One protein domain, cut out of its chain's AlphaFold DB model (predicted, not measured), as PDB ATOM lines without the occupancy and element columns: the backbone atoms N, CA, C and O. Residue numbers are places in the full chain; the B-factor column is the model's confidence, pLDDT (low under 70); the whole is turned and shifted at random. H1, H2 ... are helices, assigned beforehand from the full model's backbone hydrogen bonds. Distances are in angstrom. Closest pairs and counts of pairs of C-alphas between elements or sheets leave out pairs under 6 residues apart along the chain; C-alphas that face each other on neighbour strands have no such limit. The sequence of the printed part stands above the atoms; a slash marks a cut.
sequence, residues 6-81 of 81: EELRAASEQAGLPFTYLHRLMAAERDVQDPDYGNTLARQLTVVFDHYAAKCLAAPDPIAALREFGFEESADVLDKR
ATOM      1  N   GLU A   6     158.996 132.963 124.982       92.19
ATOM      2  CA  GLU A   6     160.200 132.125 125.047       92.19
ATOM      3  C   GLU A   6     159.871 130.689 125.467       92.19
ATOM      4  O   GLU A   6     160.356 129.744 124.846       92.19
ATOM      5  N   GLU A   7     158.983 130.508 126.449       92.06
ATOM      6  CA  GLU A   7     158.522 129.178 126.864       92.06
ATOM      7  C   GLU A   7     157.770 128.459 125.735       92.06
ATOM      8  O   GLU A   7     157.979 127.265 125.516       92.06
ATOM      9  N   LEU A   8     156.944 129.178 124.966       91.25
ATOM     10  CA  LEU A   8     156.264 128.614 123.796       91.25
ATOM     11  C   LEU A   8     157.238 128.240 122.671       91.25
ATOM     12  O   LEU A   8     157.029 127.224 122.005       91.25
ATOM     13  N   ARG A   9     158.295 129.031 122.440       92.56
ATOM     14  CA  ARG A   9     159.340 128.701 121.451       92.56
ATOM     15  C   ARG A   9     160.111 127.452 121.865       92.56
ATOM     16  O   ARG A   9     160.230 126.532 121.061       92.56
ATOM     17  N   ALA A  10     160.532 127.366 123.125       93.44
ATOM     18  CA  ALA A  10     161.210 126.184 123.649       93.44
ATOM     19  C   ALA A  10     160.321 124.927 123.563       93.44
ATOM     20  O   ALA A  10     160.772 123.872 123.117       93.44
ATOM     21  N   ALA A  11     159.036 125.044 123.912       91.69
ATOM     22  CA  ALA A  11     158.079 123.945 123.796       91.69
ATOM     23  C   ALA A  11     157.839 123.523 122.334       91.69
ATOM     24  O   ALA A  11     157.713 122.333 122.046       91.69
ATOM     25  N   SER A  12     157.797 124.486 121.407       92.38
ATOM     26  CA  SER A  12     157.672 124.246 119.963       92.38
ATOM     27  C   SER A  12     158.834 123.407 119.440       92.38
ATOM     28  O   SER A  12     158.603 122.391 118.783       92.38
ATOM     29  N   GLU A  13     160.063 123.788 119.783       93.19
ATOM     30  CA  GLU A  13     161.274 123.067 119.390       93.19
ATOM     31  C   GLU A  13     161.326 121.668 120.008       93.19
ATOM     32  O   GLU A  13     161.537 120.687 119.295       93.19
ATOM     33  N   GLN A  14     161.056 121.553 121.312       92.69
ATOM     34  CA  GLN A  14     161.093 120.276 122.024       92.69
ATOM     35  C   GLN A  14     160.054 119.278 121.496       92.69
ATOM     36  O   GLN A  14     160.343 118.088 121.373       92.69
ATOM     37  N   ALA A  15     158.841 119.746 121.198       88.38
ATOM     38  CA  ALA A  15     157.753 118.897 120.724       88.38
ATOM     39  C   ALA A  15     157.772 118.675 119.201       88.38
ATOM     40  O   ALA A  15     156.966 117.896 118.692       88.38
ATOM     41  N   GLY A  16     158.636 119.378 118.456       89.38
ATOM     42  CA  GLY A  16     158.611 119.378 116.991       89.38
ATOM     43  C   GLY A  16     157.292 119.911 116.417       89.38
ATOM     44  O   GLY A  16     156.856 119.497 115.340       89.38
ATOM     45  N   LEU A  17     156.614 120.797 117.151       88.94
ATOM     46  CA  LEU A  17     155.327 121.374 116.769       88.94
ATOM     47  C   LEU A  17     155.520 122.807 116.280       88.94
ATOM     48  O   LEU A  17     156.349 123.516 116.841       88.94
ATOM     49  N   PRO A  18     154.746 123.292 115.293       91.31
ATOM     50  CA  PRO A  18     154.860 124.679 114.861       91.31
ATOM     51  C   PRO A  18     154.560 125.657 115.999       91.31
ATOM     52  O   PRO A  18     153.543 125.540 116.681       91.31
ATOM     53  N   PHE A  19     155.404 126.675 116.159       92.06
ATOM     54  CA  PHE A  19     155.210 127.718 117.167       92.06
ATOM     55  C   PHE A  19     153.829 128.383 117.053       92.06
ATOM     56  O   PHE A  19     153.134 128.584 118.047       92.06
ATOM     57  N   THR A  20     153.380 128.645 115.823       90.44
ATOM     58  CA  THR A  20     152.057 129.217 115.540       90.44
ATOM     59  C   THR A  20     150.906 128.312 115.983       90.44
ATOM     60  O   THR A  20     149.868 128.819 116.399       90.44
ATOM     61  N   TYR A  21     151.080 126.988 115.945       91.19
ATOM     62  CA  TYR A  21     150.095 126.033 116.452       91.19
ATOM     63  C   TYR A  21     149.975 126.119 117.977       91.19
ATOM     64  O   TYR A  21     148.871 126.288 118.494       91.19
ATOM     65  N   LEU A  22     151.104 126.102 118.694       90.62
ATOM     66  CA  LEU A  22     151.107 126.233 120.156       90.62
ATOM     67  C   LEU A  22     150.554 127.587 120.616       90.62
ATOM     68  O   LEU A  22     149.785 127.650 121.573       90.62
ATOM     69  N   HIS A  23     150.865 128.662 119.890       90.19
ATOM     70  CA  HIS A  23     150.314 129.985 120.166       90.19
ATOM     71  C   HIS A  23     148.781 130.021 120.016       90.19
ATOM     72  O   HIS A  23     148.089 130.590 120.860       90.19
ATOM     73  N   ARG A  24     148.222 129.386 118.973       90.88
ATOM     74  CA  ARG A  24     146.761 129.265 118.791       90.88
ATOM     75  C   ARG A  24     146.110 128.439 119.901       90.88
ATOM     76  O   ARG A  24     145.038 128.808 120.368       90.88
ATOM     77  N   LEU A  25     146.759 127.363 120.343       90.19
ATOM     78  CA  LEU A  25     146.301 126.530 121.461       90.19
ATOM     79  C   LEU A  25     146.249 127.314 122.778       90.19
ATOM     80  O   LEU A  25     145.239 127.270 123.475       90.19
ATOM     81  N   MET A  26     147.296 128.086 123.080       88.25
ATOM     82  CA  MET A  26     147.317 128.959 124.257       88.25
ATOM     83  C   MET A  26     146.232 130.044 124.175       88.25
ATOM     84  O   MET A  26     145.592 130.359 125.177       88.25
ATOM     85  N   ALA A  27     146.004 130.617 122.990       86.69
ATOM     86  CA  ALA A  27     144.935 131.593 122.787       86.69
ATOM     87  C   ALA A  27     143.541 130.969 122.991       86.69
ATOM     88  O   ALA A  27     142.679 131.592 123.598       86.69
ATOM     89  N   ALA A  28     143.331 129.721 122.561       87.19
ATOM     90  CA  ALA A  28     142.078 128.992 122.778       87.19
ATOM     91  C   ALA A  28     141.773 128.729 124.267       87.19
ATOM     92  O   ALA A  28     140.607 128.618 124.648       87.19
ATOM     93  N   GLU A  29     142.801 128.659 125.114       82.44
ATOM     94  CA  GLU A  29     142.664 128.532 126.571       82.44
ATOM     95  C   GLU A  29     142.250 129.849 127.248       82.44
ATOM     96  O   GLU A  29     141.774 129.859 128.382       82.44
ATOM     97  N   ARG A  30     142.429 130.980 126.560       75.81
ATOM     98  CA  ARG A  30     142.295 132.325 127.116       75.81
ATOM     99  C   ARG A  30     141.299 133.126 126.313       75.81
ATOM    100  O   ARG A  30     141.669 133.889 125.425       75.81
ATOM    101  N   ASP A  31     140.037 132.991 126.675       76.00
ATOM    102  CA  ASP A  31     138.994 133.818 126.101       76.00
ATOM    103  C   ASP A  31     138.411 134.734 127.170       76.00
ATOM    104  O   ASP A  31     137.834 134.294 128.160       76.00
ATOM    105  N   VAL A  32     138.579 136.036 126.955       69.56
ATOM    106  CA  VAL A  32     138.061 137.083 127.843       69.56
ATOM    107  C   VAL A  32     136.525 137.073 127.866       69.56
ATOM    108  O   VAL A  32     135.925 137.574 128.813       69.56
ATOM    109  N   GLN A  33     135.884 136.485 126.849       76.06
ATOM    110  CA  GLN A  33     134.432 136.336 126.755       76.06
ATOM    111  C   GLN A  33     133.905 135.047 127.406       76.06
ATOM    112  O   GLN A  33     132.692 134.882 127.514       76.06
ATOM    113  N   ASP A  34     134.787 134.159 127.870       75.25
ATOM    114  CA  ASP A  34     134.442 132.908 128.556       75.25
ATOM    115  C   ASP A  34     135.215 132.791 129.882       75.25
ATOM    116  O   ASP A  34     136.135 131.975 130.010       75.25
ATOM    117  N   PRO A  35     134.874 133.631 130.878       71.94
ATOM    118  CA  PRO A  35     135.587 133.692 132.154       71.94
ATOM    119  C   PRO A  35     135.464 132.406 132.986       71.94
ATOM    120  O   PRO A  35     136.311 132.160 133.842       71.94
ATOM    121  N   ASP A  36     134.446 131.581 132.718       81.56
ATOM    122  CA  ASP A  36     134.200 130.304 133.399       81.56
ATOM    123  C   ASP A  36     134.869 129.111 132.694       81.56
ATOM    124  O   ASP A  36     134.744 127.970 133.142       81.56
ATOM    125  N   TYR A  37     135.595 129.357 131.594       76.69
ATOM    126  CA  TYR A  37     136.297 128.348 130.793       76.69
ATOM    127  C   TYR A  37     135.395 127.235 130.231       76.69
ATOM    128  O   TYR A  37     135.899 126.177 129.840       76.69
ATOM    129  N   GLY A  38     134.079 127.458 130.150       81.19
ATOM    130  CA  GLY A  38     133.104 126.441 129.751       81.19
ATOM    131  C   GLY A  38     133.296 125.951 128.315       81.19
ATOM    132  O   GLY A  38     132.971 124.806 128.003       81.19
ATOM    133  N   ASN A  39     133.891 126.780 127.453       84.56
ATOM    134  CA  ASN A  39     134.134 126.472 126.043       84.56
ATOM    135  C   ASN A  39     135.608 126.198 125.723       84.56
ATOM    136  O   ASN A  39     135.948 125.949 124.564       84.56
ATOM    137  N   THR A  40     136.497 126.211 126.718       88.38
ATOM    138  CA  THR A  40     137.945 126.043 126.510       88.38
ATOM    139  C   THR A  40     138.283 124.749 125.785       88.38
ATOM    140  O   THR A  40     139.013 124.779 124.794       88.38
ATOM    141  N   LEU A  41     137.699 123.628 126.218       86.06
ATOM    142  CA  LEU A  41     137.932 122.337 125.575       86.06
ATOM    143  C   LEU A  41     137.485 122.353 124.107       86.06
ATOM    144  O   LEU A  41     138.225 121.903 123.240       86.06
ATOM    145  N   ALA A  42     136.309 122.915 123.814       87.94
ATOM    146  CA  ALA A  42     135.805 123.014 122.446       87.94
ATOM    147  C   ALA A  42     136.735 123.860 121.559       87.94
ATOM    148  O   ALA A  42     137.086 123.437 120.462       87.94
ATOM    149  N   ARG A  43     137.211 125.012 122.051       88.88
ATOM    150  CA  ARG A  43     138.158 125.866 121.312       88.88
ATOM    151  C   ARG A  43     139.495 125.169 121.064       88.88
ATOM    152  O   ARG A  43     140.034 125.258 119.962       88.88
ATOM    153  N   GLN A  44     140.032 124.479 122.069       90.56
ATOM    154  CA  GLN A  44     141.275 123.720 121.925       90.56
ATOM    155  C   GLN A  44     141.115 122.605 120.891       90.56
ATOM    156  O   GLN A  44     141.957 122.484 120.002       90.56
ATOM    157  N   LEU A  45     140.010 121.851 120.950       89.31
ATOM    158  CA  LEU A  45     139.692 120.827 119.958       89.31
ATOM    159  C   LEU A  45     139.630 121.418 118.547       89.31
ATOM    160  O   LEU A  45     140.231 120.843 117.648       89.31
ATOM    161  N   THR A  46     139.017 122.589 118.348       90.75
ATOM    162  CA  THR A  46     139.013 123.268 117.039       90.75
ATOM    163  C   THR A  46     140.425 123.553 116.525       90.75
ATOM    164  O   THR A  46     140.721 123.276 115.367       90.75
ATOM    165  N   VAL A  47     141.333 124.060 117.370       92.31
ATOM    166  CA  VAL A  47     142.728 124.312 116.957       92.31
ATOM    167  C   VAL A  47     143.441 123.013 116.571       92.31
ATOM    168  O   VAL A  47     144.183 122.989 115.587       92.31
ATOM    169  N   VAL A  48     143.213 121.937 117.330       90.38
ATOM    170  CA  VAL A  48     143.761 120.609 117.029       90.38
ATOM    171  C   VAL A  48     143.219 120.106 115.688       90.38
ATOM    172  O   VAL A  48     144.009 119.747 114.815       90.38
ATOM    173  N   PHE A  49     141.899 120.138 115.494       89.88
ATOM    174  CA  PHE A  49     141.248 119.714 114.254       89.88
ATOM    175  C   PHE A  49     141.769 120.485 113.042       89.88
ATOM    176  O   PHE A  49     142.184 119.857 112.070       89.88
ATOM    177  N   ASP A  50     141.843 121.815 113.118       89.94
ATOM    178  CA  ASP A  50     142.375 122.657 112.040       89.94
ATOM    179  C   ASP A  50     143.806 122.271 111.655       89.94
ATOM    180  O   ASP A  50     144.161 122.242 110.476       89.94
ATOM    181  N   HIS A  51     144.651 121.985 112.648       90.56
ATOM    182  CA  HIS A  51     146.047 121.626 112.416       90.56
ATOM    183  C   HIS A  51     146.188 120.277 111.714       90.56
ATOM    184  O   HIS A  51     146.967 120.154 110.766       90.56
ATOM    185  N   TYR A  52     145.424 119.270 112.143       89.31
ATOM    186  CA  TYR A  52     145.426 117.962 111.489       89.31
ATOM    187  C   TYR A  52     144.788 118.017 110.101       89.31
ATOM    188  O   TYR A  52     145.355 117.456 109.164       89.31
ATOM    189  N   ALA A  53     143.688 118.749 109.927       89.50
ATOM    190  CA  ALA A  53     143.068 118.953 108.622       89.50
ATOM    191  C   ALA A  53     144.043 119.620 107.637       89.50
ATOM    192  O   ALA A  53     144.213 119.142 106.517       89.50
ATOM    193  N   ALA A  54     144.762 120.664 108.066       89.38
ATOM    194  CA  ALA A  54     145.778 121.315 107.241       89.38
ATOM    195  C   ALA A  54     146.920 120.359 106.850       89.38
ATOM    196  O   ALA A  54     147.362 120.368 105.701       89.38
ATOM    197  N   LYS A  55     147.373 119.502 107.777       90.00
ATOM    198  CA  LYS A  55     148.373 118.465 107.478       90.00
ATOM    199  C   LYS A  55     147.871 117.455 106.450       90.00
ATOM    200  O   LYS A  55     148.621 117.120 105.540       90.00
ATOM    201  N   CYS A  56     146.624 117.002 106.575       93.50
ATOM    202  CA  CYS A  56     146.026 116.070 105.620       93.50
ATOM    203  C   CYS A  56     145.943 116.696 104.225       93.50
ATOM    204  O   CYS A  56     146.360 116.082 103.252       93.50
ATOM    205  N   LEU A  57     145.487 117.948 104.127       91.12
ATOM    206  CA  LEU A  57     145.359 118.658 102.849       91.12
ATOM    207  C   LEU A  57     146.700 118.935 102.154       91.12
ATOM    208  O   LEU A  57     146.727 119.114 100.939       91.12
ATOM    209  N   ALA A  58     147.801 118.970 102.905       91.69
ATOM    210  CA  ALA A  58     149.154 119.129 102.373       91.69
ATOM    211  C   ALA A  58     149.864 117.792 102.074       91.69
ATOM    212  O   ALA A  58     151.004 117.802 101.603       91.69
ATOM    213  N   ALA A  59     149.240 116.649 102.376       92.94
ATOM    214  CA  ALA A  59     149.818 115.334 102.127       92.94
ATOM    215  C   ALA A  59     149.863 115.007 100.617       92.94
ATOM    216  O   ALA A  59     149.088 115.570  99.844       92.94
ATOM    217  N   PRO A  60     150.729 114.071 100.175       95.69
ATOM    218  CA  PRO A  60     150.760 113.624  98.779       95.69
ATOM    219  C   PRO A  60     149.433 113.022  98.296       95.69
ATOM    220  O   PRO A  60     149.081 113.183  97.132       95.69
ATOM    221  N   ASP A  61     148.709 112.351  99.197       95.75
ATOM    222  CA  ASP A  61     147.343 111.867  98.990       95.75
ATOM    223  C   ASP A  61     146.430 112.435 100.093       95.75
ATOM    224  O   ASP A  61     146.311 111.850 101.178       95.75
ATOM    225  N   PRO A  62     145.808 113.603  99.850       95.44
ATOM    226  CA  PRO A  62     144.944 114.245 100.830       95.44
ATOM    227  C   PRO A  62     143.708 113.429 101.211       95.44
ATOM    228  O   PRO A  62     143.256 113.519 102.349       95.44
ATOM    229  N   ILE A  63     143.153 112.635 100.290       95.81
ATOM    230  CA  ILE A  63     141.923 111.866 100.530       95.81
ATOM    231  C   ILE A  63     142.224 110.706 101.477       95.81
ATOM    232  O   ILE A  63     141.517 110.524 102.471       95.81
ATOM    233  N   ALA A  64     143.298 109.954 101.214       96.06
ATOM    234  CA  ALA A  64     143.730 108.880 102.103       96.06
ATOM    235  C   ALA A  64     144.092 109.412 103.498       96.06
ATOM    236  O   ALA A  64     143.641 108.851 104.497       96.06
ATOM    237  N   ALA A  65     144.823 110.532 103.572       95.69
ATOM    238  CA  ALA A  65     145.181 111.157 104.844       95.69
ATOM    239  C   ALA A  65     143.942 111.617 105.633       95.69
ATOM    240  O   ALA A  65     143.822 111.323 106.820       95.69
ATOM    241  N   LEU A  66     142.978 112.282 104.987       94.56
ATOM    242  CA  LEU A  66     141.731 112.687 105.646       94.56
ATOM    243  C   LEU A  66     140.977 111.479 106.224       94.56
ATOM    244  O   LEU A  66     140.523 111.550 107.364       94.56
ATOM    245  N   ARG A  67     140.888 110.363 105.486       94.81
ATOM    246  CA  ARG A  67     140.247 109.128 105.973       94.81
ATOM    247  C   ARG A  67     140.995 108.501 107.148       94.81
ATOM    248  O   ARG A  67     140.354 108.096 108.110       94.81
ATOM    249  N   GLU A  68     142.327 108.465 107.112       94.25
ATOM    250  CA  GLU A  68     143.151 107.957 108.221       94.25
ATOM    251  C   GLU A  68     142.893 108.724 109.527       94.25
ATOM    252  O   GLU A  68     142.796 108.128 110.598       94.25
ATOM    253  N   PHE A  69     142.716 110.043 109.433       88.81
ATOM    254  CA  PHE A  69     142.414 110.905 110.577       88.81
ATOM    255  C   PHE A  69     140.911 111.018 110.902       88.81
ATOM    256  O   PHE A  69     140.539 111.794 111.783       88.81
ATOM    257  N   GLY A  70     140.045 110.241 110.237       89.75
ATOM    258  CA  GLY A  70     138.605 110.171 110.520       89.75
ATOM    259  C   GLY A  70     137.756 111.299 109.917       89.75
ATOM    260  O   GLY A  70     136.587 111.439 110.262       89.75
ATOM    261  N   PHE A  71     138.304 112.099 109.002       91.56
ATOM    262  CA  PHE A  71     137.578 113.149 108.279       91.56
ATOM    263  C   PHE A  71     136.853 112.590 107.040       91.56
ATOM    264  O   PHE A  71     137.058 113.072 105.924       91.56
ATOM    265  N   GLU A  72     136.017 111.564 107.227       94.31
ATOM    266  CA  GLU A  72     135.360 110.822 106.135       94.31
ATOM    267  C   GLU A  72     134.516 111.727 105.226       94.31
ATOM    268  O   GLU A  72     134.690 111.717 104.010       94.31
ATOM    269  N   GLU A  73     133.674 112.587 105.809       93.62
ATOM    270  CA  GLU A  73     132.825 113.510 105.043       93.62
ATOM    271  C   GLU A  73     133.651 114.484 104.189       93.62
ATOM    272  O   GLU A  73     133.346 114.717 103.019       93.62
ATOM    273  N   SER A  74     134.733 115.031 104.755       92.19
ATOM    274  CA  SER A  74     135.641 115.932 104.039       92.19
ATOM    275  C   SER A  74     136.374 115.212 102.909       92.19
ATOM    276  O   SER A  74     136.532 115.781 101.827       92.19
ATOM    277  N   ALA A  75     136.805 113.968 103.142       94.00
ATOM    278  CA  ALA A  75     137.436 113.137 102.124       94.00
ATOM    279  C   ALA A  75     136.473 112.874 100.957       94.00
ATOM    280  O   ALA A  75     136.845 113.072  99.803       94.00
ATOM    281  N   ASP A  76     135.220 112.523 101.247       95.69
ATOM    282  CA  ASP A  76     134.199 112.236 100.235       95.69
ATOM    283  C   ASP A  76     133.777 113.469  99.428       95.69
ATOM    284  O   ASP A  76     133.417 113.354  98.254       95.69
ATOM    285  N   VAL A  77     133.789 114.661 100.034       94.44
ATOM    286  CA  VAL A  77     133.567 115.924  99.312       94.44
ATOM    287  C   VAL A  77     134.724 116.218  98.359       94.44
ATOM    288  O   VAL A  77     134.485 116.697  97.250       94.44
ATOM    289  N   LEU A  78     135.963 115.952  98.779       92.38
ATOM    290  CA  LEU A  78     137.152 116.203  97.967       92.38
ATOM    291  C   LEU A  78     137.279 115.211  96.801       92.38
ATOM    292  O   LEU A  78     137.604 115.637  95.701       92.38
ATOM    293  N   ASP A  79     136.955 113.935  97.020       93.38
ATOM    294  CA  ASP A  79     136.992 112.850  96.018       93.38
ATOM    295  C   ASP A  79     136.001 113.062  94.853       93.38
ATOM    296  O   ASP A  79     136.163 112.536  93.758       93.38
ATOM    297  N   LYS A  80     134.956 113.868  95.076       91.19
ATOM    298  CA  LYS A  80     133.932 114.194  94.068       91.19
ATOM    299  C   LYS A  80     134.273 115.407  93.191       91.19
ATOM    300  O   LYS A  80     133.436 115.781  92.366       91.19
ATOM    301  N   ARG A  81     135.421 116.060  93.397       75.31
ATOM    302  CA  ARG A  81     135.866 117.239  92.631       75.31
ATOM    303  C   ARG A  81     136.805 116.859  91.497       75.31
ATOM    304  O   ARG A  81     136.658 117.490  90.428       75.31
TER     305      ARG A  81
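This is residues 6 to 81 of the 81 residues of an uncharacterized protein of Streptomyces triticiradicis (UniProt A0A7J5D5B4). H2 and the long H3 form a narrow V-shaped hairpin; H1 lies across the start of H2, and a small hairpin of H4 and H5 packs on the far end of H3. The printed part has 76 residues, with helices H1 to H5 in order and no named strand: all helix. It is loose, radius of gyration of the C-alphas 15.2 A, spanning 42 by 30 by 16 A.

Start at H1, residues 6 to 15, which touches H2, residues 19 to 29; closest C-alphas, Ser 12 and Phe 19, 5.1 A. H2 and H3, residues 40 to 57, form a hairpin at 28 degrees; closest C-alphas, Ala 28 and Arg 43, 5.2 A. With residues 53 to 57 alone H3 touches H4, residues 62 to 68. Every helix, H5 (residues 72 to 79) included, has every O i to N i+4 pair within hydrogen-bond range.

Find C-alpha 6 at (160.200, 132.125, 125.047). H3 runs 25.9 A from C-alpha 40. H5 ends at C-alpha 79, (136.992, 112.850, 96.018).

The farthest C-alphas, Glu 6 and Lys 80, are 44.4 A apart. The printed part has no cut; residue 32 is under pLDDT 70.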